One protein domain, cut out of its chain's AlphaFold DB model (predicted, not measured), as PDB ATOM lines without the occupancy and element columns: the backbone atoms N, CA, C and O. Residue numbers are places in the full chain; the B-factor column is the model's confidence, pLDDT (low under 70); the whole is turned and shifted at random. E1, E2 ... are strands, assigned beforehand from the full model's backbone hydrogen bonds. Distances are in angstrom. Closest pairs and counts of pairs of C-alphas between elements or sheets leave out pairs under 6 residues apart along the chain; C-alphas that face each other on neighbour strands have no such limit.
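Overview. This is residues 380 to 426 of the 426 residues of an uncharacterized protein of Gammaproteobacteria bacterium (UniProt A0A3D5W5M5). A two-stranded ribbon bends sharply between the short pair E1 and E4 and the longer hairpin E2 and E3; a loop then folds back beside E1, and residues 419 to 426 stick out as a tail. The printed part has 47 residues, no named helix and five named strands, E1 to E5 in order along the chain; E1 and E4 make one antiparallel sheet, E2 and E3 another, E5 pairs with no named strand, and the class is all strand. It is extended, with a radius of gyration of the C-alphas of 15.0 A, and spans 39 by 36 by 15 A.

Along the chain. E1, residues 380 to 383, begins at C-alpha 380 (62.387, 185.618, 135.788). E2, residues 386 to 392, and E3, residues 397 to 403, measure 17.5 A and 17.7 A. E4 is residues 406 to 408; E5, residues 420 to 423, ends at C-alpha 423 (79.316, 198.003, 140.856).

Arrangement. N 383 and O 406 of E1 and E4 are 2.8 A apart, within hydrogen-bond range. E1 runs on into E2 at 85 degrees. In the hairpin E2 and E3, N 390 and O 399 are within range at 2.8 A. E5 pairs with no named strand.

Size, cuts and confidence. The printed part has no cut. The link E4 to E5 is long, 11 residues. Residues 418 to 426 have pLDDT under 70.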
ATOM      1  N   ARG A 380      61.457 186.666 135.362       90.75
ATOM      2  CA  ARG A 380      62.387 185.618 135.788       90.75
ATOM      3  C   ARG A 380      63.822 186.115 135.668       90.75
ATOM      4  O   ARG A 380      64.129 186.920 134.796       90.75
ATOM      5  N   PHE A 381      64.720 185.632 136.510       89.38
ATOM      6  CA  PHE A 381      66.148 185.920 136.388       89.38
ATOM      7  C   PHE A 381      66.974 184.706 136.796       89.38
ATOM      8  O   PHE A 381      66.593 183.966 137.704       89.38
ATOM      9  N   VAL A 382      68.109 184.512 136.125       86.19
ATOM     10  CA  VAL A 382      69.081 183.484 136.504       86.19
ATOM     11  C   VAL A 382      69.773 183.933 137.789       86.19
ATOM     12  O   VAL A 382      70.376 185.005 137.852       86.19
ATOM     13  N   VAL A 383      69.651 183.125 138.834       85.19
ATOM     14  CA  VAL A 383      70.458 183.222 140.045       85.19
ATOM     15  C   VAL A 383      71.664 182.327 139.823       85.19
ATOM     16  O   VAL A 383      71.508 181.118 139.678       85.19
ATOM     17  N   HIS A 384      72.854 182.918 139.763       77.50
ATOM     18  CA  HIS A 384      74.085 182.142 139.649       77.50
ATOM     19  C   HIS A 384      74.349 181.335 140.921       77.50
ATOM     20  O   HIS A 384      73.927 181.720 142.022       77.50
ATOM     21  N   GLY A 385      75.053 180.219 140.743       79.62
ATOM     22  CA  GLY A 385      75.427 179.340 141.834       79.62
ATOM     23  C   GLY A 385      76.180 180.089 142.932       79.62
ATOM     24  O   GLY A 385      76.982 180.984 142.657       79.62
ATOM     25  N   HIS A 386      75.855 179.786 144.184       83.69
ATOM     26  CA  HIS A 386      76.446 180.460 145.334       83.69
ATOM     27  C   HIS A 386      76.455 179.570 146.572       83.69
ATOM     28  O   HIS A 386      75.588 178.717 146.769       83.69
ATOM     29  N   TRP A 387      77.423 179.830 147.449       80.44
ATOM     30  CA  TRP A 387      77.460 179.261 148.790       80.44
ATOM     31  C   TRP A 387      76.426 179.958 149.673       80.44
ATOM     32  O   TRP A 387      76.370 181.187 149.744       80.44
ATOM     33  N   ARG A 388      75.615 179.170 150.375       85.88
ATOM     34  CA  ARG A 388      74.709 179.651 151.419       85.88
ATOM     35  C   ARG A 388      75.050 178.966 152.730       85.88
ATOM     36  O   ARG A 388      75.212 177.752 152.760       85.88
ATOM     37  N   ASN A 389      75.083 179.729 153.819       87.50
ATOM     38  CA  ASN A 389      75.182 179.146 155.151       87.50
ATOM     39  C   ASN A 389      73.820 178.549 155.567       87.50
ATOM     40  O   ASN A 389      72.940 179.260 156.062       87.50
ATOM     41  N   GLN A 390      73.607 177.268 155.265       92.25
ATOM     42  CA  GLN A 390      72.331 176.571 155.410       92.25
ATOM     43  C   GLN A 390      72.175 176.028 156.835       92.25
ATOM     44  O   GLN A 390      73.053 175.341 157.345       92.25
ATOM     45  N   TRP A 391      71.034 176.308 157.468       93.81
ATOM     46  CA  TRP A 391      70.684 175.708 158.756       93.81
ATOM     47  C   TRP A 391      70.253 174.250 158.572       93.81
ATOM     48  O   TRP A 391      69.369 173.972 157.751       93.81
ATOM     49  N   TYR A 392      70.850 173.341 159.348       88.38
ATOM     50  CA  TYR A 392      70.499 171.922 159.415       88.38
ATOM     51  C   TYR A 392      69.918 171.599 160.795       88.38
ATOM     52  O   TYR A 392      70.651 171.266 161.725       88.38
ATOM     53  N   ALA A 393      68.588 171.674 160.920       95.19
ATOM     54  CA  ALA A 393      67.886 171.527 162.201       95.19
ATOM     55  C   ALA A 393      68.199 170.208 162.928       95.19
ATOM     56  O   ALA A 393      68.358 170.213 164.143       95.19
ATOM     57  N   SER A 394      68.368 169.103 162.194       92.81
ATOM     58  CA  SER A 394      68.719 167.796 162.770       92.81
ATOM     59  C   SER A 394      70.097 167.759 163.433       92.81
ATOM     60  O   SER A 394      70.322 166.936 164.311       92.81
ATOM     61  N   LYS A 395      71.020 168.634 163.017       87.88
ATOM     62  CA  LYS A 395      72.382 168.725 163.561       87.88
ATOM     63  C   LYS A 395      72.575 169.930 164.481       87.88
ATOM     64  O   LYS A 395      73.626 170.045 165.097       87.88
ATOM     65  N   GLY A 396      71.608 170.847 164.538       93.00
ATOM     66  CA  GLY A 396      71.728 172.085 165.306       93.00
ATOM     67  C   GLY A 396      72.876 172.994 164.848       93.00
ATOM     68  O   GLY A 396      73.387 173.763 165.657       93.00
ATOM     69  N   VAL A 397      73.298 172.919 163.578       89.00
ATOM     70  CA  VAL A 397      74.418 173.718 163.043       89.00
ATOM     71  C   VAL A 397      74.090 174.382 161.706       89.00
ATOM     72  O   VAL A 397      73.292 173.889 160.902       89.00
ATOM     73  N   HIS A 398      74.736 175.523 161.467       89.50
ATOM     74  CA  HIS A 398      74.806 176.178 160.167       89.50
ATOM     75  C   HIS A 398      76.028 175.650 159.410       89.50
ATOM     76  O   HIS A 398      77.130 175.719 159.948       89.50
ATOM     77  N   ALA A 399      75.846 175.142 158.189       79.12
ATOM     78  CA  ALA A 399      76.954 174.683 157.350       79.12
ATOM     79  C   ALA A 399      76.844 175.228 155.912       79.12
ATOM     80  O   ALA A 399      75.727 175.378 155.390       79.12
ATOM     81  N   PRO A 400      77.975 175.519 155.238       81.69
ATOM     82  CA  PRO A 400      77.980 175.925 153.838       81.69
ATOM     83  C   PRO A 400      77.332 174.866 152.938       81.69
ATOM     84  O   PRO A 400      77.637 173.680 153.021       81.69
ATOM     85  N   LYS A 401      76.442 175.298 152.045       86.12
ATOM     86  CA  LYS A 401      75.846 174.467 150.995       86.12
ATOM     87  C   LYS A 401      75.911 175.198 149.663       86.12
ATOM     88  O   LYS A 401      75.516 176.368 149.595       86.12
ATOM     89  N   TRP A 402      76.365 174.513 148.616       84.06
ATOM     90  CA  TRP A 402      76.286 175.041 147.261       84.06
ATOM     91  C   TRP A 402      74.836 175.006 146.795       84.06
ATOM     92  O   TRP A 402      74.164 173.975 146.860       84.06
ATOM     93  N   ILE A 403      74.337 176.150 146.346       84.75
ATOM     94  CA  ILE A 403      73.078 176.235 145.618       84.75
ATOM     95  C   ILE A 403      73.452 176.377 144.152       84.75
ATOM     96  O   ILE A 403      74.097 177.358 143.792       84.75
ATOM     97  N   GLU A 404      73.067 175.399 143.332       80.06
ATOM     98  CA  GLU A 404      73.280 175.430 141.883       80.06
ATOM     99  C   GLU A 404      72.625 176.651 141.238       80.06
ATOM    100  O   GLU A 404      71.738 177.279 141.815       80.06
ATOM    101  N   SER A 405      73.059 177.000 140.026       83.50
ATOM    102  CA  SER A 405      72.401 178.074 139.283       83.50
ATOM    103  C   SER A 405      70.956 177.680 138.973       83.50
ATOM    104  O   SER A 405      70.707 176.600 138.450       83.50
ATOM    105  N   TYR A 406      69.999 178.560 139.260       89.62
ATOM    106  CA  TYR A 406      68.579 178.302 139.007       89.62
ATOM    107  C   TYR A 406      67.859 179.554 138.517       89.62
ATOM    108  O   TYR A 406      68.289 180.684 138.752       89.62
ATOM    109  N   VAL A 407      66.729 179.365 137.840       91.06
ATOM    110  CA  VAL A 407      65.869 180.473 137.419       91.06
ATOM    111  C   VAL A 407      64.893 180.797 138.543       91.06
ATOM    112  O   VAL A 407      64.106 179.952 138.961       91.06
ATOM    113  N   LYS A 408      64.928 182.037 139.035       91.75
ATOM    114  CA  LYS A 408      64.006 182.528 140.061       91.75
ATOM    115  C   LYS A 408      62.904 183.372 139.429       91.75
ATOM    116  O   LYS A 408      63.192 184.265 138.636       91.75
ATOM    117  N   GLY A 409      61.661 183.123 139.836       91.31
ATOM    118  CA  GLY A 409      60.466 183.852 139.405       91.31
ATOM    119  C   GLY A 409      59.392 182.921 138.819       91.31
ATOM    120  O   GLY A 409      59.698 181.766 138.527       91.31
ATOM    121  N   PRO A 410      58.142 183.395 138.658       91.50
ATOM    122  CA  PRO A 410      57.048 182.602 138.094       91.50
ATOM    123  C   PRO A 410      57.339 182.146 136.656       91.50
ATOM    124  O   PRO A 410      57.912 182.904 135.870       91.50
ATOM    125  N   ALA A 411      56.954 180.912 136.314       90.25
ATOM    126  CA  ALA A 411      57.267 180.287 135.024       90.25
ATOM    127  C   ALA A 411      56.667 181.035 133.816       90.25
ATOM    128  O   ALA A 411      57.253 181.008 132.735       90.25
ATOM    129  N   ASP A 412      55.553 181.741 134.022       91.69
ATOM    130  CA  ASP A 412      54.824 182.537 133.029       91.69
ATOM    131  C   ASP A 412      55.472 183.900 132.722       91.69
ATOM    132  O   ASP A 412      55.045 184.592 131.799       91.69
ATOM    133  N   LYS A 413      56.499 184.326 133.474       92.25
ATOM    134  CA  LYS A 413      57.154 185.629 133.263       92.25
ATOM    135  C   LYS A 413      58.329 185.542 132.285       92.25
ATOM    136  O   LYS A 413      58.998 184.511 132.205       92.25
ATOM    137  N   PRO A 414      58.656 186.613 131.544       90.69
ATOM    138  CA  PRO A 414      59.813 186.608 130.647       90.69
ATOM    139  C   PRO A 414      61.128 186.445 131.425       90.69
ATOM    140  O   PRO A 414      61.255 186.936 132.551       90.69
ATOM    141  N   LEU A 415      62.102 185.740 130.835       88.88
ATOM    142  CA  LEU A 415      63.449 185.608 131.393       88.88
ATOM    143  C   LEU A 415      64.248 186.876 131.099       88.88
ATOM    144  O   LEU A 415      64.435 187.254 129.948       88.88
ATOM    145  N   LYS A 416      64.723 187.537 132.152       84.38
ATOM    146  CA  LYS A 416      65.615 188.683 132.033       84.38
ATOM    147  C   LYS A 416      67.018 188.182 131.703       84.38
ATOM    148  O   LYS A 416      67.775 187.808 132.600       84.38
ATOM    149  N   GLU A 417      67.352 188.196 130.420       71.12
ATOM    150  CA  GLU A 417      68.726 188.087 129.937       71.12
ATOM    151  C   GLU A 417      69.457 189.375 130.317       71.12
ATOM    152  O   GLU A 417      69.098 190.468 129.882       71.12
ATOM    153  N   SER A 418      70.437 189.291 131.211       57.78
ATOM    154  CA  SER A 418      71.207 190.471 131.590       57.78
ATOM    155  C   SER A 418      72.681 190.133 131.718       57.78
ATOM    156  O   SER A 418      73.071 189.410 132.635       57.78
ATOM    157  N   LEU A 419      73.497 190.730 130.847       53.47
ATOM    158  CA  LEU A 419      74.928 190.946 131.061       53.47
ATOM    159  C   LEU A 419      75.083 191.969 132.197       53.47
ATOM    160  O   LEU A 419      75.235 193.170 131.980       53.47
ATOM    161  N   ARG A 420      74.932 191.500 133.437       50.72
ATOM    162  CA  ARG A 420      75.033 192.348 134.627       50.72
ATOM    163  C   ARG A 420      76.470 192.474 135.082       50.72
ATOM    164  O   ARG A 420      77.152 191.479 135.319       50.72
ATOM    165  N   VAL A 421      76.878 193.717 135.304       41.19
ATOM    166  CA  VAL A 421      78.122 194.058 135.986       41.19
ATOM    167  C   VAL A 421      77.723 194.713 137.300       41.19
ATOM    168  O   VAL A 421      77.065 195.746 137.326       41.19
ATOM    169  N   TYR A 422      78.067 194.100 138.424       43.91
ATOM    170  CA  TYR A 422      77.786 194.683 139.733       43.91
ATOM    171  C   TYR A 422      78.836 195.758 140.020       43.91
ATOM    172  O   TYR A 422      80.030 195.477 139.953       43.91
ATOM    173  N   ALA A 423      78.408 196.978 140.350       39.16
ATOM    174  CA  ALA A 423      79.316 198.003 140.856       39.16
ATOM    175  C   ALA A 423      78.833 198.450 142.228       39.16
ATOM    176  O   ALA A 423      77.723 198.945 142.381       39.16
ATOM    177  N   VAL A 424      79.671 198.290 143.244       40.75
ATOM    178  CA  VAL A 424      79.380 198.823 144.574       40.75
ATOM    179  C   VAL A 424      79.799 200.288 144.596       40.75
ATOM    180  O   VAL A 424      80.972 200.605 144.780       40.75
ATOM    181  N   THR A 425      78.847 201.188 144.376       35.91
ATOM    182  CA  THR A 425      79.043 202.636 144.509       35.91
ATOM    183  C   THR A 425      78.805 203.042 145.961       35.91
ATOM    184  O   THR A 425      77.687 202.931 146.469       35.91
ATOM    185  N   ARG A 426      79.879 203.481 146.626       40.41
ATOM    186  CA  ARG A 426      79.810 204.263 147.864       40.41
ATOM    187  C   ARG A 426      79.782 205.743 147.539       40.41
ATOM    188  O   ARG A 426      80.557 206.137 146.638       40.41
TER     189      ARG A 426